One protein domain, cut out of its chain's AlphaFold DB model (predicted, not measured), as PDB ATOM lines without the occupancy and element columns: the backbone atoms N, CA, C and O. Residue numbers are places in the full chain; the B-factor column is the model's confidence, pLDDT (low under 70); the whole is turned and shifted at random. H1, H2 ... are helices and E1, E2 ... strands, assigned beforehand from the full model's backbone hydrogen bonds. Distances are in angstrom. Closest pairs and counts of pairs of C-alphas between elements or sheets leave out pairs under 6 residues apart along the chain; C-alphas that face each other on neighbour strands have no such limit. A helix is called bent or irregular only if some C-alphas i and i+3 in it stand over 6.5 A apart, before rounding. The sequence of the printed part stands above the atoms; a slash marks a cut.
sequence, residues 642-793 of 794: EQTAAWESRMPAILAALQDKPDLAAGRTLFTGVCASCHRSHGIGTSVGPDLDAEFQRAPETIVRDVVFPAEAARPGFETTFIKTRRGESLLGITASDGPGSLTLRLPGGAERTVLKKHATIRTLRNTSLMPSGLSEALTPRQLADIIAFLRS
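Overview. This is residues 642 to 793 of the 794 residues of the protein "Putative membrane-bound dehydrogenase-like protein" of Prosthecobacter vanneervenii (UniProt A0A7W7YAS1). This is a two-lobed model: at one end a small five-stranded sheet folds back on itself, and at the other H5 sits among H1b, H2 and H3, which cross it at wide angles. The links 709 to 719 and 765 to 774 join the lobes, and no helix is on the sheet. The 152 printed residues run H1, H2, H3, E1, E2, E3, E4, E5, H4, H5; the sheet's order is E4, E3, E2, E1, E5, antiparallel throughout, and the class is mixed, helices and strands. The whole is compact, with a radius of gyration of the C-alphas of 16.7 A, and spans 53 by 37 by 25 A.

Along the chain. Find C-alpha 642 at (163.469, -22.602, 43.474), where H1, residues 642 to 659, begins. By its hydrogen bonds it was assigned as one helix, but it is bent: C-alphas 649 and 652 are 7.0 A apart, with arms H1a, 642 to 649, 10.5 A long, and H1b, 652 to 659, 11.1 A. Next come H2, 664 to 674, 14.8 A, and H3, 700 to 708, 11.9 A. From C-alpha 720 at (169.866, -36.141, 26.137), E1 runs to 725 over 16.2 A. E2 is 730 to 738, 18.0 A, and bends by 85 degrees at residue 734. Then follow E3, 742 to 746, E4, 752 to 756, E5, 760 to 764, and H4, 775 to 778. H5, 781 to 791, 15.2 A long, ends at (159.144, -51.152, 40.362).

Arrangement. H1b touches H5 at a steep tilt of 47 degrees, the same way; the C-alphas of Ile 654 and Pro 781 are closest, 4.4 A. H2 touches H5, about perpendicular at 85 degrees, closest at the C-alphas of Gly 667 and Ile 787, 3.9 A. H3 touches H4, closest at the C-alphas of Val 708 and Ser 776, 5.4 A. Every O i to N i+4 pair is within hydrogen-bond range in H1a, H2, H3 and H5, and 3 of 4 in H1b; H4 is too short for one. In the strongly twisted sheet, E1 to E4 form a meander, each strand the antiparallel neighbour of the one before. It is a folded sheet, bent back into two leaves: E4 and E3 face E1 and E5, with E2 as the hinge. Look for N 721 and O 733 at 2.8 A in the hairpin of E1 and E2, N 734 and O 746 at 2.9 A in that of E2 and E3, N 745 and O 753 at 2.8 A in that of E3 and E4, and N 722 and O 763 at 2.8 A between E1 and E5.

Size, cuts and confidence. The C-alphas farthest apart, of Lys 661 and Lys 758, are 53.6 A apart. The printed part has no cut; the links H2 to H3 and H3 to E1 are long. Mean pLDDT of the printed part is 79.8, and 25 residues are under 70, among them 693 to 703 and 711 to 718.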
ATOM      1  N   GLU A 642     164.827 -22.596  42.921       80.00
ATOM      2  CA  GLU A 642     163.469 -22.602  43.474       80.00
ATOM      3  C   GLU A 642     162.716 -23.899  43.147       80.00
ATOM      4  O   GLU A 642     162.084 -24.475  44.030       80.00
ATOM      5  N   GLN A 643     162.819 -24.397  41.909       75.56
ATOM      6  CA  GLN A 643     162.228 -25.683  41.513       75.56
ATOM      7  C   GLN A 643     162.857 -26.844  42.283       75.56
ATOM      8  O   GLN A 643     162.148 -27.696  42.809       75.56
ATOM      9  N   THR A 644     164.185 -26.837  42.409       74.19
ATOM     10  CA  THR A 644     164.935 -27.851  43.159       74.19
ATOM     11  C   THR A 644     164.505 -27.869  44.630       74.19
ATOM     12  O   THR A 644     164.177 -28.929  45.158       74.19
ATOM     13  N   ALA A 645     164.398 -26.698  45.267       73.75
ATOM     14  CA  ALA A 645     163.929 -26.568  46.647       73.75
ATOM     15  C   ALA A 645     162.458 -26.997  46.816       73.75
ATOM     16  O   ALA A 645     162.104 -27.657  47.796       73.75
ATOM     17  N   ALA A 646     161.591 -26.669  45.853       79.25
ATOM     18  CA  ALA A 646     160.194 -27.102  45.860       79.25
ATOM     19  C   ALA A 646     160.076 -28.632  45.759       79.25
ATOM     20  O   ALA A 646     159.288 -29.241  46.487       79.25
ATOM     21  N   TRP A 647     160.885 -29.272  44.916       77.00
ATOM     22  CA  TRP A 647     160.956 -30.730  44.806       77.00
ATOM     23  C   TRP A 647     161.487 -31.381  46.081       77.00
ATOM     24  O   TRP A 647     160.892 -32.342  46.574       77.00
ATOM     25  N   GLU A 648     162.544 -30.818  46.663       74.56
ATOM     26  CA  GLU A 648     163.131 -31.293  47.915       74.56
ATOM     27  C   GLU A 648     162.131 -31.230  49.077       74.56
ATOM     28  O   GLU A 648     162.006 -32.189  49.838       74.56
ATOM     29  N   SER A 649     161.315 -30.171  49.149       80.06
ATOM     30  CA  SER A 649     160.278 -30.017  50.182       80.06
ATOM     31  C   SER A 649     159.223 -31.132  50.187       80.06
ATOM     32  O   SER A 649     158.561 -31.367  51.200       80.06
ATOM     33  N   ARG A 650     159.067 -31.853  49.067       78.19
ATOM     34  CA  ARG A 650     158.098 -32.948  48.918       78.19
ATOM     35  C   ARG A 650     158.666 -34.310  49.289       78.19
ATOM     36  O   ARG A 650     157.879 -35.230  49.523       78.19
ATOM     37  N   MET A 651     159.990 -34.433  49.393       73.94
ATOM     38  CA  MET A 651     160.661 -35.677  49.771       73.94
ATOM     39  C   MET A 651     160.059 -36.295  51.043       73.94
ATOM     40  O   MET A 651     159.657 -37.453  50.967       73.94
ATOM     41  N   PRO A 652     159.864 -35.572  52.169       77.88
ATOM     42  CA  PRO A 652     159.346 -36.182  53.398       77.88
ATOM     43  C   PRO A 652     157.961 -36.821  53.234       77.88
ATOM     44  O   PRO A 652     157.719 -37.907  53.750       77.88
ATOM     45  N   ALA A 653     157.061 -36.184  52.476       83.69
ATOM     46  CA  ALA A 653     155.717 -36.709  52.233       83.69
ATOM     47  C   ALA A 653     155.731 -37.952  51.325       83.69
ATOM     48  O   ALA A 653     154.944 -38.873  51.529       83.69
ATOM     49  N   ILE A 654     156.631 -37.991  50.335       77.62
ATOM     50  CA  ILE A 654     156.823 -39.159  49.462       77.62
ATOM     51  C   ILE A 654     157.421 -40.323  50.259       77.62
ATOM     52  O   ILE A 654     156.938 -41.449  50.155       77.62
ATOM     53  N   LEU A 655     158.426 -40.049  51.094       76.38
ATOM     54  CA  LEU A 655     159.044 -41.046  51.966       76.38
ATOM     55  C   LEU A 655     158.060 -41.599  53.004       76.38
ATOM     56  O   LEU A 655     158.053 -42.800  53.249       76.38
ATOM     57  N   ALA A 656     157.179 -40.762  53.560       83.81
ATOM     58  CA  ALA A 656     156.106 -41.219  54.442       83.81
ATOM     59  C   ALA A 656     155.108 -42.128  53.702       83.81
ATOM     60  O   ALA A 656     154.791 -43.216  54.176       83.81
ATOM     61  N   ALA A 657     154.678 -41.740  52.496       85.75
ATOM     62  CA  ALA A 657     153.753 -42.539  51.687       85.75
ATOM     63  C   ALA A 657     154.326 -43.910  51.275       85.75
ATOM     64  O   ALA A 657     153.561 -44.846  51.054       85.75
ATOM     65  N   LEU A 658     155.655 -44.048  51.190       73.69
ATOM     66  CA  LEU A 658     156.331 -45.330  50.960       73.69
ATOM     67  C   LEU A 658     156.208 -46.302  52.143       73.69
ATOM     68  O   LEU A 658     156.293 -47.513  51.935       73.69
ATOM     69  N   GLN A 659     156.004 -45.797  53.364       79.00
ATOM     70  CA  GLN A 659     155.789 -46.618  54.562       79.00
ATOM     71  C   GLN A 659     154.330 -47.089  54.689       79.00
ATOM     72  O   GLN A 659     154.058 -48.137  55.278       79.00
ATOM     73  N   ASP A 660     153.392 -46.367  54.072       80.00
ATOM     74  CA  ASP A 660     151.968 -46.692  54.063       80.00
ATOM     75  C   ASP A 660     151.640 -47.695  52.949       80.00
ATOM     76  O   ASP A 660     151.437 -47.303  51.806       80.00
ATOM     77  N   LYS A 661     151.565 -48.995  53.276       82.69
ATOM     78  CA  LYS A 661     151.178 -50.140  52.407       82.69
ATOM     79  C   LYS A 661     150.778 -49.760  50.952       82.69
ATOM     80  O   LYS A 661     149.588 -49.540  50.692       82.69
ATOM     81  N   PRO A 662     151.738 -49.657  50.014       81.75
ATOM     82  CA  PRO A 662     151.497 -49.226  48.632       81.75
ATOM     83  C   PRO A 662     150.713 -50.257  47.792       81.75
ATOM     84  O   PRO A 662     150.695 -51.449  48.108       81.75
ATOM     85  N   ASP A 663     150.035 -49.804  46.733       92.00
ATOM     86  CA  ASP A 663     149.215 -50.613  45.817       92.00
ATOM     87  C   ASP A 663     149.996 -50.965  44.537       92.00
ATOM     88  O   ASP A 663     150.255 -50.124  43.676       92.00
ATOM     89  N   LEU A 664     150.341 -52.247  44.390       90.88
ATOM     90  CA  LEU A 664     151.122 -52.760  43.261       90.88
ATOM     91  C   LEU A 664     150.365 -52.738  41.927       90.88
ATOM     92  O   LEU A 664     150.980 -52.560  40.874       90.88
ATOM     93  N   ALA A 665     149.046 -52.939  41.943       92.00
ATOM     94  CA  ALA A 665     148.239 -52.947  40.725       92.00
ATOM     95  C   ALA A 665     148.069 -51.519  40.189       92.00
ATOM     96  O   ALA A 665     148.217 -51.280  38.982       92.00
ATOM     97  N   ALA A 666     147.844 -50.564  41.096       93.50
ATOM     98  CA  ALA A 666     147.881 -49.142  40.779       93.50
ATOM     99  C   ALA A 666     149.272 -48.735  40.267       93.50
ATOM    100  O   ALA A 666     149.380 -48.124  39.202       93.50
ATOM    101  N   GLY A 667     150.339 -49.167  40.947       93.69
ATOM    102  CA  GLY A 667     151.728 -48.927  40.556       93.69
ATOM    103  C   GLY A 667     152.082 -49.439  39.160       93.69
ATOM    104  O   GLY A 667     152.659 -48.701  38.363       93.69
ATOM    105  N   ARG A 668     151.674 -50.669  38.815       94.19
ATOM    106  CA  ARG A 668     151.859 -51.250  37.472       94.19
ATOM    107  C   ARG A 668     151.162 -50.429  36.396       94.19
ATOM    108  O   ARG A 668     151.725 -50.193  35.324       94.19
ATOM    109  N   THR A 669     149.929 -50.009  36.675       95.75
ATOM    110  CA  THR A 669     149.124 -49.195  35.756       95.75
ATOM    111  C   THR A 669     149.791 -47.841  35.525       95.75
ATOM    112  O   THR A 669     149.974 -47.428  34.379       95.75
ATOM    113  N   LEU A 670     150.238 -47.191  36.602       94.12
ATOM    114  CA  LEU A 670     150.950 -45.917  36.551       94.12
ATOM    115  C   LEU A 670     152.296 -46.037  35.822       94.12
ATOM    116  O   LEU A 670     152.557 -45.247  34.922       94.12
ATOM    117  N   PHE A 671     153.120 -47.050  36.120       93.25
ATOM    118  CA  PHE A 671     154.383 -47.292  35.407       93.25
ATOM    119  C   PHE A 671     154.156 -47.460  33.901       93.25
ATOM    120  O   PHE A 671     154.864 -46.860  33.093       93.25
ATOM    121  N   THR A 672     153.143 -48.244  33.522       92.94
ATOM    122  CA  THR A 672     152.804 -48.488  32.114       92.94
ATOM    123  C   THR A 672     152.394 -47.197  31.403       92.94
ATOM    124  O   THR A 672     152.780 -46.984  30.257       92.94
ATOM    125  N   GLY A 673     151.647 -46.319  32.080       90.12
ATOM    126  CA  GLY A 673     151.213 -45.038  31.517       90.12
ATOM    127  C   GLY A 673     152.283 -43.942  31.510       90.12
ATOM    128  O   GLY A 673     152.240 -43.066  30.652       90.12
ATOM    129  N   VAL A 674     153.232 -43.975  32.452       89.19
ATOM    130  CA  VAL A 674     154.130 -42.842  32.734       89.19
ATOM    131  C   VAL A 674     155.593 -43.132  32.385       89.19
ATOM    132  O   VAL A 674     156.274 -42.275  31.827       89.19
ATOM    133  N   CYS A 675     156.092 -44.329  32.690       89.19
ATOM    134  CA  CYS A 675     157.524 -44.651  32.641       89.19
ATOM    135  C   CYS A 675     157.897 -45.597  31.487       89.19
ATOM    136  O   CYS A 675     159.014 -45.529  30.970       89.19
ATOM    137  N   ALA A 676     156.973 -46.465  31.060       90.56
ATOM    138  CA  ALA A 676     157.224 -47.530  30.083       90.56
ATOM    139  C   ALA A 676     157.591 -47.029  28.670       90.56
ATOM    140  O   ALA A 676     158.140 -47.775  27.856       90.56
ATOM    141  N   SER A 677     157.318 -45.758  28.367       89.06
ATOM    142  CA  SER A 677     157.739 -45.127  27.115       89.06
ATOM    143  C   SER A 677     159.257 -45.011  27.012       89.06
ATOM    144  O   SER A 677     159.786 -45.114  25.916       89.06
ATOM    145  N   CYS A 678     159.977 -44.844  28.119       86.19
ATOM    146  CA  CYS A 678     161.435 -44.711  28.098       86.19
ATOM    147  C   CYS A 678     162.144 -45.901  28.736       86.19
ATOM    148  O   CYS A 678     163.267 -46.223  28.351       86.19
ATOM    149  N   HIS A 679     161.499 -46.537  29.706       87.44
ATOM    150  CA  HIS A 679     162.098 -47.572  30.523       87.44
ATOM    151  C   HIS A 679     161.414 -48.910  30.323       87.44
ATOM    152  O   HIS A 679     160.225 -48.990  30.015       87.44
ATOM    153  N   ARG A 680     162.168 -49.975  30.565       85.88
ATOM    154  CA  ARG A 680     161.656 -51.338  30.577       85.88
ATOM    155  C   ARG A 680     161.550 -51.758  32.052       85.88
ATOM    156  O   ARG A 680     162.525 -51.607  32.771       85.88
ATOM    157  N   SER A 681     160.386 -52.218  32.517       79.62
ATOM    158  CA  SER A 681     160.190 -52.839  33.843       79.62
ATOM    159  C   SER A 681     159.292 -54.085  33.729       79.62
ATOM    160  O   SER A 681     158.242 -53.993  33.100       79.62
ATOM    161  N   HIS A 682     159.645 -55.239  34.297       78.81
ATOM    162  CA  HIS A 682     158.863 -56.486  34.304       78.81
ATOM    163  C   HIS A 682     158.372 -56.921  32.909       78.81
ATOM    164  O   HIS A 682     157.216 -57.300  32.714       78.81
ATOM    165  N   GLY A 683     159.243 -56.798  31.901       79.69
ATOM    166  CA  GLY A 683     158.903 -57.058  30.493       79.69
ATOM    167  C   GLY A 683     157.971 -56.024  29.833       79.69
ATOM    168  O   GLY A 683     157.611 -56.191  28.671       79.69
ATOM    169  N   ILE A 684     157.607 -54.946  30.533       84.00
ATOM    170  CA  ILE A 684     156.764 -53.844  30.049       84.00
ATOM    171  C   ILE A 684     157.659 -52.668  29.641       84.00
ATOM    172  O   ILE A 684     158.572 -52.307  30.379       84.00
ATOM    173  N   GLY A 685     157.384 -52.034  28.501       87.81
ATOM    174  CA  GLY A 685     158.054 -50.802  28.066       87.81
ATOM    175  C   GLY A 685     159.229 -51.005  27.107       87.81
ATOM    176  O   GLY A 685     159.287 -52.005  26.391       87.81
ATOM    177  N   THR A 686     160.152 -50.041  27.053       83.81
ATOM    178  CA  THR A 686     161.194 -49.953  26.005       83.81
ATOM    179  C   THR A 686     162.584 -49.601  26.553       83.81
ATOM    180  O   THR A 686     162.723 -49.195  27.701       83.81
ATOM    181  N   SER A 687     163.639 -49.777  25.748       82.38
ATOM    182  CA  SER A 687     165.043 -49.561  26.154       82.38
ATOM    183  C   SER A 687     165.618 -48.245  25.604       82.38
ATOM    184  O   SER A 687     166.597 -48.242  24.850       82.38
ATOM    185  N   VAL A 688     164.974 -47.123  25.947       82.44
ATOM    186  CA  VAL A 688     165.449 -45.761  25.620       82.44
ATOM    187  C   VAL A 688     166.374 -45.248  26.716       82.44
ATOM    188  O   VAL A 688     167.514 -44.885  26.444       82.44
ATOM    189  N   GLY A 689     165.872 -45.236  27.949       74.19
ATOM    190  CA  GLY A 689     166.634 -45.016  29.166       74.19
ATOM    191  C   GLY A 689     167.182 -46.330  29.732       74.19
ATOM    192  O   GLY A 689     167.002 -47.397  29.133       74.19
ATOM    193  N   PRO A 690     167.843 -46.270  30.898       70.44
ATOM    194  CA  PRO A 690     168.290 -47.457  31.613       70.44
ATOM    195  C   PRO A 690     167.148 -48.447  31.856       70.44
ATOM    196  O   PRO A 690     165.999 -48.050  32.066       70.44
ATOM    197  N   ASP A 691     167.472 -49.735  31.857       75.06
ATOM    198  CA  ASP A 691     166.511 -50.765  32.231       75.06
ATOM    199  C   ASP A 691     166.193 -50.690  33.735       75.06
ATOM    200  O   ASP A 691     167.107 -50.509  34.541       75.06
ATOM    201  N   LEU A 692     164.910 -50.796  34.097       77.00
ATOM    202  CA  LEU A 692     164.401 -50.554  35.448       77.00
ATOM    203  C   LEU A 692     163.825 -51.792  36.139       77.00
ATOM    204  O   LEU A 692     163.292 -51.665  37.239       77.00
ATOM    205  N   ASP A 693     163.903 -53.003  35.578       68.50
ATOM    206  CA  ASP A 693     163.553 -54.168  36.414       68.50
ATOM    207  C   ASP A 693     164.544 -54.276  37.583       68.50
ATOM    208  O   ASP A 693     164.202 -54.748  38.657       68.50
ATOM    209  N   ALA A 694     165.754 -53.741  37.411       62.00
ATOM    210  CA  ALA A 694     166.717 -53.500  38.471       62.00
ATOM    211  C   ALA A 694     166.365 -52.371  39.442       62.00
ATOM    212  O   ALA A 694     167.222 -51.977  40.212       62.00
ATOM    213  N   GLU A 695     165.147 -51.841  39.457       58.19
ATOM    214  CA  GLU A 695     164.749 -50.859  40.469       58.19
ATOM    215  C   GLU A 695     164.063 -51.493  41.665       58.19
ATOM    216  O   GLU A 695     163.981 -50.815  42.686       58.19
ATOM    217  N   PHE A 696     163.697 -52.792  41.632       54.78
ATOM    218  CA  PHE A 696     163.274 -53.449  42.879       54.78
ATOM    219  C   PHE A 696     164.296 -53.418  44.000       54.78
ATOM    220  O   PHE A 696     163.997 -53.492  45.197       54.78
ATOM    221  N   GLN A 697     165.472 -53.054  43.517       42.38
ATOM    222  CA  GLN A 697     166.637 -52.626  44.184       42.38
ATOM    223  C   GLN A 697     166.319 -51.448  45.007       42.38
ATOM    224  O   GLN A 697     166.032 -51.604  46.194       42.38
ATOM    225  N   ARG A 698     166.479 -50.298  44.379       53.97
ATOM    226  CA  ARG A 698     166.702 -49.004  44.978       53.97
ATOM    227  C   ARG A 698     166.151 -48.958  46.401       53.97
ATOM    228  O   ARG A 698     164.949 -49.197  46.542       53.97
ATOM    229  N   ALA A 699     166.945 -48.608  47.428       56.28
ATOM    230  CA  ALA A 699     166.327 -48.084  48.639       56.28
ATOM    231  C   ALA A 699     165.322 -47.055  48.126       56.28
ATOM    232  O   ALA A 699     165.680 -46.271  47.233       56.28
ATOM    233  N   PRO A 700     164.046 -47.184  48.503       62.47
ATOM    234  CA  PRO A 700     162.984 -46.496  47.797       62.47
ATOM    235  C   PRO A 700     163.254 -44.987  47.786       62.47
ATOM    236  O   PRO A 700     163.006 -44.343  46.777       62.47
ATOM    237  N   GLU A 701     163.923 -44.460  48.815       64.38
ATOM    238  CA  GLU A 701     164.444 -43.095  48.923       64.38
ATOM    239  C   GLU A 701     165.380 -42.700  47.766       64.38
ATOM    240  O   GLU A 701     165.319 -41.579  47.267       64.38
ATOM    241  N   THR A 702     166.251 -43.609  47.322       57.62
ATOM    242  CA  THR A 702     167.165 -43.396  46.191       57.62
ATOM    243  C   THR A 702     166.406 -43.354  44.863       57.62
ATOM    244  O   THR A 702     166.699 -42.505  44.029       57.62
ATOM    245  N   ILE A 703     165.401 -44.216  44.668       68.19
ATOM    246  CA  ILE A 703     164.552 -44.188  43.459       68.19
ATOM    247  C   ILE A 703     163.711 -42.916  43.447       68.19
ATOM    248  O   ILE A 703     163.594 -42.266  42.412       68.19
ATOM    249  N   VAL A 704     163.163 -42.527  44.605       74.25
ATOM    250  CA  VAL A 704     162.479 -41.241  44.761       74.25
ATOM    251  C   VAL A 704     163.418 -40.122  44.336       74.25
ATOM    252  O   VAL A 704     163.020 -39.307  43.513       74.25
ATOM    253  N   ARG A 705     164.660 -40.092  44.836       68.50
ATOM    254  CA  ARG A 705     165.620 -39.047  44.465       68.50
ATOM    255  C   ARG A 705     165.878 -39.020  42.957       68.50
ATOM    256  O   ARG A 705     165.836 -37.945  42.380       68.50
ATOM    257  N   ASP A 706     166.051 -40.165  42.304       72.44
ATOM    258  CA  ASP A 706     166.241 -40.230  40.847       72.44
ATOM    259  C   ASP A 706     165.024 -39.737  40.052       72.44
ATOM    260  O   ASP A 706     165.176 -39.076  39.027       72.44
ATOM    261  N   VAL A 707     163.808 -40.054  40.504       77.00
ATOM    262  CA  VAL A 707     162.568 -39.623  39.838       77.00
ATOM    263  C   VAL A 707     162.289 -38.139  40.088       77.00
ATOM    264  O   VAL A 707     161.770 -37.449  39.210       77.00
ATOM    265  N   VAL A 708     162.628 -37.644  41.278       75.12
ATOM    266  CA  VAL A 708     162.430 -36.251  41.692       75.12
ATOM    267  C   VAL A 708     163.513 -35.336  41.105       75.12
ATOM    268  O   VAL A 708     163.193 -34.228  40.684       75.12
ATOM    269  N   PHE A 709     164.756 -35.815  40.995       71.62
ATOM    270  CA  PHE A 709     165.924 -35.090  40.474       71.62
ATOM    271  C   PHE A 709     166.568 -35.825  39.281       71.62
ATOM    272  O   PHE A 709     167.746 -36.194  39.318       71.62
ATOM    273  N   PRO A 710     165.842 -36.015  38.165       70.62
ATOM    274  CA  PRO A 710     166.307 -36.855  37.062       70.62
ATOM    275  C   PRO A 710     167.565 -36.326  36.362       70.62
ATOM    276  O   PRO A 710     168.289 -37.094  35.734       70.62
ATOM    277  N   ALA A 711     167.837 -35.020  36.453       66.62
ATOM    278  CA  ALA A 711     169.044 -34.402  35.908       66.62
ATOM    279  C   ALA A 711     170.316 -34.758  36.701       66.62
ATOM    280  O   ALA A 711     171.375 -34.884  36.092       66.62
ATOM    281  N   GLU A 712     170.212 -34.955  38.021       62.69
ATOM    282  CA  GLU A 712     171.321 -35.419  38.874       62.69
ATOM    283  C   GLU A 712     171.601 -36.912  38.654       62.69
ATOM    284  O   GLU A 712     172.743 -37.356  38.718       62.69
ATOM    285  N   ALA A 713     170.556 -37.680  38.339       51.47
ATOM    286  CA  ALA A 713     170.628 -39.117  38.084       51.47
ATOM    287  C   ALA A 713     170.998 -39.481  36.631       51.47
ATOM    288  O   ALA A 713     170.991 -40.662  36.266       51.47
ATOM    289  N   ALA A 714     171.293 -38.491  35.776       55.97
ATOM    290  CA  ALA A 714     171.586 -38.710  34.365       55.97
ATOM    291  C   ALA A 714     172.824 -39.605  34.200       55.97
ATOM    292  O   ALA A 714     173.954 -39.221  34.503       55.97
ATOM    293  N   ARG A 715     172.600 -40.832  33.718       55.12
ATOM    294  CA  ARG A 715     173.663 -41.827  33.595       55.12
ATOM    295  C   ARG A 715     174.522 -41.554  32.351       55.12
ATOM    296  O   ARG A 715     173.974 -41.309  31.273       55.12
ATOM    297  N   PRO A 716     175.851 -41.690  32.462       49.41
ATOM    298  CA  PRO A 716     176.767 -41.665  31.327       49.41
ATOM    299  C   PRO A 716     176.323 -42.619  30.226       49.41
ATOM    300  O   PRO A 716     176.110 -43.812  30.472       49.41
ATOM    301  N   GLY A 717     176.212 -42.109  29.007       58.50
ATOM    302  CA  GLY A 717     175.708 -42.860  27.871       58.50
ATOM    303  C   GLY A 717     174.209 -42.792  27.614       58.50
ATOM    304  O   GLY A 717     173.758 -43.423  26.658       58.50
ATOM    305  N   PHE A 718     173.471 -42.048  28.437       69.88
ATOM    306  CA  PHE A 718     172.082 -41.651  28.214       69.88
ATOM    307  C   PHE A 718     171.972 -40.121  28.146       69.88
ATOM    308  O   PHE A 718     171.017 -39.529  28.649       69.88
ATOM    309  N   GLU A 719     172.965 -39.462  27.543       75.75
ATOM    310  CA  GLU A 719     172.948 -38.015  27.363       75.75
ATOM    311  C   GLU A 719     171.808 -37.601  26.427       75.75
ATOM    312  O   GLU A 719     171.688 -38.066  25.286       75.75
ATOM    313  N   THR A 720     170.987 -36.671  26.906       82.62
ATOM    314  CA  THR A 720     169.866 -36.141  26.137       82.62
ATOM    315  C   THR A 720     170.380 -35.345  24.951       82.62
ATOM    316  O   THR A 720     171.153 -34.395  25.089       82.62
ATOM    317  N   THR A 721     169.920 -35.706  23.762       86.69
ATOM    318  CA  THR A 721     170.253 -35.026  22.519       86.69
ATOM    319  C   THR A 721     169.000 -34.399  21.931       86.69
ATOM    320  O   THR A 721     167.994 -35.068  21.695       86.69
ATOM    321  N   PHE A 722     169.071 -33.091  21.707       87.31
ATOM    322  CA  PHE A 722     168.039 -32.295  21.062       87.31
ATOM    323  C   PHE A 722     168.422 -32.013  19.612       87.31
ATOM    324  O   PHE A 722     169.545 -31.590  19.322       87.31
ATOM    325  N   ILE A 723     167.479 -32.224  18.699       88.69
ATOM    326  CA  ILE A 723     167.651 -32.037  17.261       88.69
ATOM    327  C   ILE A 723     166.506 -31.180  16.746       88.69
ATOM    328  O   ILE A 723     165.349 -31.570  16.837       88.69
ATOM    329  N   LYS A 724     166.833 -30.050  16.123       87.00
ATOM    330  CA  LYS A 724     165.881 -29.260  15.338       87.00
ATOM    331  C   LYS A 724     166.155 -29.477  13.856       87.00
ATOM    332  O   LYS A 724     167.214 -29.071  13.374       87.00
ATOM    333  N   THR A 725     165.247 -30.130  13.137       84.62
ATOM    334  CA  THR A 725     165.398 -30.417  11.702       84.62
ATOM    335  C   THR A 725     165.069 -29.182  10.858       84.62
ATOM    336  O   THR A 725     164.325 -28.296  11.279       84.62
ATOM    337  N   ARG A 726     165.584 -29.115   9.624       77.31
ATOM    338  CA  ARG A 726     165.241 -28.054   8.655       77.31
ATOM    339  C   ARG A 726     163.757 -28.034   8.281       77.31
ATOM    340  O   ARG A 726     163.252 -26.978   7.919       77.31
ATOM    341  N   ARG A 727     163.067 -29.173   8.395       74.25
ATOM    342  CA  ARG A 727     161.616 -29.295   8.177       74.25
ATOM    343  C   ARG A 727     160.797 -28.626   9.296       74.25
ATOM    344  O   ARG A 727     159.598 -28.421   9.131       74.25
ATOM    345  N   GLY A 728     161.445 -28.249  10.402       75.06
ATOM    346  CA  GLY A 728     160.818 -27.615  11.562       75.06
ATOM    347  C   GLY A 728     160.457 -28.591  12.682       75.06
ATOM    348  O   GLY A 728     159.849 -28.178  13.663       75.06
ATOM    349  N   GLU A 729     160.839 -29.866  12.568       81.50
ATOM    350  CA  GLU A 729     160.606 -30.859  13.620       81.50
ATOM    351  C   GLU A 729     161.620 -30.683  14.752       81.50
ATOM    352  O   GLU A 729     162.802 -30.427  14.510       81.50
ATOM    353  N   SER A 730     161.164 -30.859  15.991       85.94
ATOM    354  CA  SER A 730     162.027 -30.928  17.171       85.94
ATOM    355  C   SER A 730     161.997 -32.349  17.720       85.94
ATOM    356  O   SER A 730     160.936 -32.857  18.074       85.94
ATOM    357  N   LEU A 731     163.156 -33.000  17.760       87.75
ATOM    358  CA  LEU A 731     163.340 -34.351  18.277       87.75
ATOM    359  C   LEU A 731     164.177 -34.285  19.553       87.75
ATOM    360  O   LEU A 731     165.170 -33.560  19.624       87.75
ATOM    361  N   LEU A 732     163.790 -35.078  20.544       87.44
ATOM    362  CA  LEU A 732     164.488 -35.204  21.815       87.44
ATOM    363  C   LEU A 732     164.652 -36.698  22.114       87.44
ATOM    364  O   LEU A 732     163.666 -37.435  22.115       87.44
ATOM    365  N   GLY A 733     165.885 -37.159  22.321       89.12
ATOM    366  CA  GLY A 733     166.168 -38.583  22.516       89.12
ATOM    367  C   GLY A 733     167.602 -38.870  22.951       89.12
ATOM    368  O   GLY A 733     168.370 -37.951  23.227       89.12
ATOM    369  N   ILE A 734     167.963 -40.152  23.000       85.94
ATOM    370  CA  ILE A 734     169.316 -40.625  23.334       85.94
ATOM    371  C   ILE A 734     170.062 -40.992  22.053       85.94
ATOM    372  O   ILE A 734     169.484 -41.597  21.154       85.94
ATOM    373  N   THR A 735     171.347 -40.647  21.953       83.56
ATOM    374  CA  THR A 735     172.158 -40.999  20.777       83.56
ATOM    375  C   THR A 735     172.412 -42.509  20.726       83.56
ATOM    376  O   THR A 735     173.058 -43.062  21.612       83.56
ATOM    377  N   ALA A 736     171.920 -43.165  19.674       79.88
ATOM    378  CA  ALA A 736     172.146 -44.582  19.391       79.88
ATOM    379  C   ALA A 736     173.368 -44.808  18.485       79.88
ATOM    380  O   ALA A 736     174.099 -45.775  18.670       79.88
ATOM    381  N   SER A 737     173.609 -43.909  17.524       79.88
ATOM    382  CA  SER A 737     174.781 -43.931  16.638       79.88
ATOM    383  C   SER A 737     175.153 -42.511  16.219       79.88
ATOM    384  O   SER A 737     174.268 -41.717  15.891       79.88
ATOM    385  N   ASP A 738     176.450 -42.196  16.216       81.94
ATOM    386  CA  ASP A 738     177.007 -40.889  15.848       81.94
ATOM    387  C   ASP A 738     178.041 -41.050  14.726       81.94
ATOM    388  O   ASP A 738     179.235 -41.207  14.971       81.94
ATOM    389  N   GLY A 739     177.566 -41.065  13.478       84.50
ATOM    390  CA  GLY A 739     178.408 -41.165  12.285       84.50
ATOM    391  C   GLY A 739     178.878 -39.797  11.772       84.50
ATOM    392  O   GLY A 739     178.445 -38.755  12.268       84.50
ATOM    393  N   PRO A 740     179.728 -39.739  10.733       85.06
ATOM    394  CA  PRO A 740     180.258 -38.461  10.258       85.06
ATOM    395  C   PRO A 740     179.195 -37.500   9.719       85.06
ATOM    396  O   PRO A 740     179.185 -36.326  10.091       85.06
ATOM    397  N   GLY A 741     178.281 -37.991   8.875       84.81
ATOM    398  CA  GLY A 741     177.223 -37.190   8.249       84.81
ATOM    399  C   GLY A 741     175.848 -37.307   8.913       84.81
ATOM    400  O   GLY A 741     174.980 -36.464   8.681       84.81
ATOM    401  N   SER A 742     175.643 -38.313   9.763       86.81
ATOM    402  CA  SER A 742     174.333 -38.683  10.304       86.81
ATOM    403  C   SER A 742     174.373 -38.963  11.801       86.81
ATOM    404  O   SER A 742     175.388 -39.398  12.337       86.81
ATOM    405  N   LEU A 743     173.243 -38.744  12.465       87.31
ATOM    406  CA  LEU A 743     173.031 -39.058  13.875       87.31
ATOM    407  C   LEU A 743     171.719 -39.834  14.014       87.31
ATOM    408  O   LEU A 743     170.694 -39.398  13.486       87.31
ATOM    409  N   THR A 744     171.744 -40.952  14.733       86.81
ATOM    410  CA  THR A 744     170.553 -41.742  15.063       86.81
ATOM    411  C   THR A 744     170.181 -41.515  16.519       86.81
ATOM    412  O   THR A 744     170.986 -41.770  17.415       86.81
ATOM    413  N   LEU A 745     168.954 -41.054  16.756       88.62
ATOM    414  CA  LEU A 745     168.358 -40.952  18.081       88.62
ATOM    415  C   LEU A 745     167.413 -42.107  18.343       88.62
ATOM    416  O   LEU A 745     166.592 -42.435  17.493       88.62
ATOM    417  N   ARG A 746     167.431 -42.611  19.568       88.88
ATOM    418  CA  ARG A 746     166.335 -43.380  20.138       88.88
ATOM    419  C   ARG A 746     165.399 -42.428  20.881       88.88
ATOM    420  O   ARG A 746     165.815 -41.743  21.816       88.88
ATOM    421  N   LEU A 747     164.157 -42.351  20.422       90.06
ATOM    422  CA  LEU A 747     163.116 -41.477  20.958       90.06
ATOM    423  C   LEU A 747     162.322 -42.174  22.072       90.06
ATOM    424  O   LEU A 747     162.317 -43.409  22.124       90.06
ATOM    425  N   PRO A 748     161.590 -41.420  22.918       87.19
ATOM    426  CA  PRO A 748     160.552 -41.995  23.767       87.19
ATOM    427  C   PRO A 748     159.621 -42.909  22.953       87.19
ATOM    428  O   PRO A 748     159.156 -42.548  21.874       87.19
ATOM    429  N   GLY A 749     159.385 -44.114  23.456       86.38
ATOM    430  CA  GLY A 749     158.669 -45.198  22.784       86.38
ATOM    431  C   GLY A 749     159.577 -46.191  22.050       86.38
ATOM    432  O   GLY A 749     159.069 -47.126  21.439       86.38
ATOM    433  N   GLY A 750     160.903 -46.017  22.088       83.44
ATOM    434  CA  GLY A 750     161.876 -46.964  21.526       83.44
ATOM    435  C   GLY A 750     162.119 -46.826  20.023       83.44
ATOM    436  O   GLY A 750     163.026 -47.469  19.500       83.44
ATOM    437  N   ALA A 751     161.352 -45.983  19.330       87.44
ATOM    438  CA  ALA A 751     161.547 -45.726  17.911       87.44
ATOM    439  C   ALA A 751     162.890 -45.027  17.663       87.44
ATOM    440  O   ALA A 751     163.246 -44.079  18.367       87.44
ATOM    441  N   GLU A 752     163.612 -45.457  16.631       88.88
ATOM    442  CA  GLU A 752     164.842 -44.796  16.206       88.88
ATOM    443  C   GLU A 752     164.577 -43.845  15.035       88.88
ATOM    444  O   GLU A 752     163.817 -44.140  14.110       88.88
ATOM    445  N   ARG A 753     165.198 -42.665  15.084       86.12
ATOM    446  CA  ARG A 753     165.151 -41.651  14.033       86.12
ATOM    447  C   ARG A 753     166.559 -41.229  13.669       86.12
ATOM    448  O   ARG A 753     167.293 -40.711  14.505       86.12
ATOM    449  N   THR A 754     166.900 -41.402  12.399       86.00
ATOM    450  CA  THR A 754     168.177 -40.956  11.851       86.00
ATOM    451  C   THR A 754     167.997 -39.662  11.081       86.00
ATOM    452  O   THR A 754     167.104 -39.552  10.244       86.00
ATOM    453  N   VAL A 755     168.864 -38.689  11.346       86.50
ATOM    454  CA  VAL A 755     168.893 -37.407  10.639       86.50
ATOM    455  C   VAL A 755     170.280 -37.142  10.071       86.50
ATOM    456  O   VAL A 755     171.295 -37.486  10.681       86.50
ATOM    457  N   LEU A 756     170.336 -36.478   8.916       87.19
ATOM    458  CA  LEU A 756     171.588 -35.914   8.417       87.19
ATOM    459  C   LEU A 756     171.932 -34.658   9.217       87.19
ATOM    460  O   LEU A 756     171.121 -33.734   9.318       87.19
ATOM    461  N   LYS A 757     173.160 -34.586   9.733       87.94
ATOM    462  CA  LYS A 757     173.634 -33.479  10.576       87.94
ATOM    463  C   LYS A 757     173.524 -32.134   9.865       87.94
ATOM    464  O   LYS A 757     173.088 -31.159  10.459       87.94
ATOM    465  N   LYS A 758     173.811 -32.079   8.560       86.00
ATOM    466  CA  LYS A 758     173.653 -30.857   7.745       86.00
ATOM    467  C   LYS A 758     172.208 -30.343   7.669       86.00
ATOM    468  O   LYS A 758     171.996 -29.165   7.379       86.00
ATOM    469  N   HIS A 759     171.213 -31.199   7.905       84.12
ATOM    470  CA  HIS A 759     169.788 -30.860   7.879       84.12
ATOM    471  C   HIS A 759     169.211 -30.629   9.276       84.12
ATOM    472  O   HIS A 759     167.993 -30.522   9.417       84.12
ATOM    473  N   ALA A 760     170.057 -30.520  10.299       86.25
ATOM    474  CA  ALA A 760     169.613 -30.318  11.662       86.25
ATOM    475  C   ALA A 760     170.555 -29.418  12.466       86.25
ATOM    476  O   ALA A 760     171.759 -29.369  12.246       86.25
ATOM    477  N   THR A 761     170.000 -28.729  13.456       85.94
ATOM    478  CA  THR A 761     170.783 -28.199  14.574       85.94
ATOM    479  C   THR A 761     170.748 -29.229  15.688       85.94
ATOM    480  O   THR A 761     169.665 -29.594  16.138       85.94
ATOM    481  N   ILE A 762     171.914 -29.690  16.127       86.56
ATOM    482  CA  ILE A 762     172.044 -30.756  17.125       86.56
ATOM    483  C   ILE A 762     172.716 -30.182  18.365       86.56
ATOM    484  O   ILE A 762     173.742 -29.505  18.269       86.56
ATOM    485  N   ARG A 763     172.138 -30.451  19.533       82.44
ATOM    486  CA  ARG A 763     172.677 -30.043  20.828       82.44
ATOM    487  C   ARG A 763     172.567 -31.203  21.806       82.44
ATOM    488  O   ARG A 763     171.467 -31.658  22.097       82.44
ATOM    489  N   THR A 764     173.697 -31.653  22.337       79.50
ATOM    490  CA  THR A 764     173.705 -32.517  23.521       79.50
ATOM    491  C   THR A 764     173.487 -31.635  24.743       79.50
ATOM    492  O   THR A 764     174.246 -30.689  24.969       79.50
ATOM    493  N   LEU A 765     172.428 -31.905  25.496       74.56
ATOM    494  CA  LEU A 765     172.051 -31.138  26.676       74.56
ATOM    495  C   LEU A 765     172.783 -31.717  27.889       74.56
ATOM    496  O   LEU A 765     172.657 -32.902  28.194       74.56
ATOM    497  N   ARG A 766     173.581 -30.887  28.564       65.94
ATOM    498  CA  ARG A 766     174.288 -31.273  29.795       65.94
ATOM    499  C   ARG A 766     173.412 -30.990  31.000       65.94
ATOM    500  O   ARG A 766     172.702 -29.991  31.005       65.94
ATOM    501  N   ASN A 767     173.506 -31.840  32.022       63.50
ATOM    502  CA  ASN A 767     172.725 -31.717  33.257       63.50
ATOM    503  C   ASN A 767     171.218 -31.628  32.967       63.50
ATOM    504  O   ASN A 767     170.479 -30.867  33.586       63.50
ATOM    505  N   THR A 768     170.766 -32.344  31.938       71.62
ATOM    506  CA  THR A 768     169.372 -32.359  31.504       71.62
ATOM    507  C   THR A 768     169.012 -33.776  31.096       71.62
ATOM    508  O   THR A 768     169.635 -34.362  30.206       71.62
ATOM    509  N   SER A 769     168.012 -34.333  31.767       75.81
ATOM    510  CA  SER A 769     167.505 -35.674  31.492       75.81
ATOM    511  C   SER A 769     166.432 -35.647  30.405       75.81
ATOM    512  O   SER A 769     165.748 -34.642  30.218       75.81
ATOM    513  N   LEU A 770     166.274 -36.772  29.706       80.75
ATOM    514  CA  LEU A 770     165.151 -37.014  28.801       80.75
ATOM    515  C   LEU A 770     163.848 -37.244  29.591       80.75
ATOM    516  O   LEU A 770     162.759 -37.127  29.034       80.75
ATOM    517  N   MET A 771     163.948 -37.569  30.886       83.94
ATOM    518  CA  MET A 771     162.793 -37.661  31.778       83.94
ATOM    519  C   MET A 771     162.156 -36.271  31.991       83.94
ATOM    520  O   MET A 771     162.890 -35.300  32.185       83.94
ATOM    521  N   PRO A 772     160.813 -36.153  32.009       76.56
ATOM    522  CA  PRO A 772     160.138 -34.869  32.196       76.56
ATOM    523  C   PRO A 772     160.490 -34.182  33.527       76.56
ATOM    524  O   PRO A 772     160.312 -34.758  34.601       76.56
ATOM    525  N   SER A 773     160.924 -32.919  33.472       63.59
ATOM    526  CA  SER A 773     161.055 -32.059  34.656       63.59
ATOM    527  C   SER A 773     159.661 -31.741  35.211       63.59
ATOM    528  O   SER A 773     158.827 -31.215  34.476       63.59
ATOM    529  N   GLY A 774     159.390 -32.081  36.473       67.25
ATOM    530  CA  GLY A 774     158.052 -31.960  37.079       67.25
ATOM    531  C   GLY A 774     157.233 -33.256  37.080       67.25
ATOM    532  O   GLY A 774     156.078 -33.258  37.501       67.25
ATOM    533  N   LEU A 775     157.821 -34.390  36.679       74.12
ATOM    534  CA  LEU A 775     157.183 -35.705  36.817       74.12
ATOM    535  C   LEU A 775     156.713 -35.977  38.255       74.12
ATOM    536  O   LEU A 775     155.628 -36.511  38.474       74.12
ATOM    537  N   SER A 776     157.513 -35.555  39.236       67.38
ATOM    538  CA  SER A 776     157.157 -35.643  40.646       67.38
ATOM    539  C   SER A 776     155.929 -34.795  40.982       67.38
ATOM    540  O   SER A 776     155.169 -35.180  41.859       67.38
ATOM    541  N   GLU A 777     155.703 -33.641  40.347       77.88
ATOM    542  CA  GLU A 777     154.546 -32.740  40.559       77.88
ATOM    543  C   GLU A 777     153.256 -33.298  39.966       77.88
ATOM    544  O   GLU A 777     152.194 -33.158  40.570       77.88
ATOM    545  N   ALA A 778     153.362 -33.987  38.831       81.69
ATOM    546  CA  ALA A 778     152.236 -34.657  38.185       81.69
ATOM    547  C   ALA A 778     151.738 -35.893  38.958       81.69
ATOM    548  O   ALA A 778     150.628 -36.365  38.717       81.69
ATOM    549  N   LEU A 779     152.551 -36.421  39.877       87.38
ATOM    550  CA  LEU A 779     152.240 -37.591  40.689       87.38
ATOM    551  C   LEU A 779     152.029 -37.191  42.152       87.38
ATOM    552  O   LEU A 779     152.822 -36.466  42.758       87.38
ATOM    553  N   THR A 780     150.969 -37.706  42.770       91.44
ATOM    554  CA  THR A 780     150.811 -37.590  44.225       91.44
ATOM    555  C   THR A 780     151.887 -38.420  44.943       91.44
ATOM    556  O   THR A 780     152.357 -39.416  44.383       91.44
ATOM    557  N   PRO A 781     152.258 -38.082  46.196       89.81
ATOM    558  CA  PRO A 781     153.167 -38.907  46.997       89.81
ATOM    559  C   PRO A 781     152.765 -40.385  47.021       89.81
ATOM    560  O   PRO A 781     153.617 -41.261  46.903       89.81
ATOM    561  N   ARG A 782     151.453 -40.653  47.071       91.75
ATOM    562  CA  ARG A 782     150.902 -42.004  47.015       91.75
ATOM    563  C   ARG A 782     151.133 -42.685  45.667       91.75
ATOM    564  O   ARG A 782     151.614 -43.807  45.643       91.75
ATOM    565  N   GLN A 783     150.839 -42.014  44.556       92.25
ATOM    566  CA  GLN A 783     151.059 -42.575  43.216       92.25
ATOM    567  C   GLN A 783     152.536 -42.880  42.956       92.25
ATOM    568  O   GLN A 783     152.854 -43.905  42.357       92.25
ATOM    569  N   LEU A 784     153.441 -42.013  43.414       89.50
ATOM    570  CA  LEU A 784     154.875 -42.255  43.302       89.50
ATOM    571  C   LEU A 784     155.309 -43.433  44.186       89.50
ATOM    572  O   LEU A 784     156.058 -44.286  43.719       89.50
ATOM    573  N   ALA A 785     154.785 -43.534  45.411       89.31
ATOM    574  CA  ALA A 785     155.002 -44.693  46.273       89.31
ATOM    575  C   ALA A 785     154.476 -45.997  45.646       89.31
ATOM    576  O   ALA A 785     155.162 -47.014  45.710       89.31
ATOM    577  N   ASP A 786     153.319 -45.967  44.980       93.19
ATOM    578  CA  ASP A 786     152.737 -47.114  44.273       93.19
ATOM    579  C   ASP A 786     153.595 -47.522  43.057       93.19
ATOM    580  O   ASP A 786     153.903 -48.704  42.897       93.19
ATOM    581  N   ILE A 787     154.052 -46.566  42.229       92.75
ATOM    582  CA  ILE A 787     154.997 -46.829  41.121       92.75
ATOM    583  C   ILE A 787     156.275 -47.457  41.661       92.75
ATOM    584  O   ILE A 787     156.730 -48.462  41.124       92.75
ATOM    585  N   ILE A 788     156.850 -46.879  42.713       87.62
ATOM    586  CA  ILE A 788     158.079 -47.381  43.322       87.62
ATOM    587  C   ILE A 788     157.843 -48.765  43.913       87.62
ATOM    588  O   ILE A 788     158.679 -49.633  43.729       87.62
ATOM    589  N   ALA A 789     156.707 -49.028  44.550       87.44
ATOM    590  CA  ALA A 789     156.379 -50.355  45.052       87.44
ATOM    591  C   ALA A 789     156.211 -51.387  43.931       87.44
ATOM    592  O   ALA A 789     156.637 -52.524  44.100       87.44
ATOM    593  N   PHE A 790     155.642 -51.004  42.783       89.69
ATOM    594  CA  PHE A 790     155.581 -51.860  41.595       89.69
ATOM    595  C   PHE A 790     156.961 -52.099  40.981       89.69
ATOM    596  O   PHE A 790     157.326 -53.247  40.739       89.69
ATOM    597  N   LEU A 791     157.744 -51.037  40.767       79.62
ATOM    598  CA  LEU A 791     159.144 -51.152  40.362       79.62
ATOM    599  C   LEU A 791     159.902 -52.039  41.340       79.62
ATOM    600  O   LEU A 791     160.787 -52.760  40.900       79.62
ATOM    601  N   ARG A 792     159.492 -52.009  42.620       82.44
ATOM    602  CA  ARG A 792     159.979 -52.828  43.723       82.44
ATOM    603  C   ARG A 792     159.329 -54.185  43.946       82.44
ATOM    604  O   ARG A 792     159.718 -54.919  44.857       82.44
ATOM    605  N   SER A 793     158.397 -54.559  43.084       78.88
ATOM    606  CA  SER A 793     157.738 -55.854  43.150       78.88
ATOM    607  C   SER A 793     158.576 -56.942  42.486       78.88
ATOM    608  O   SER A 793     159.584 -56.671  41.836       78.88
TER     609      SER A 793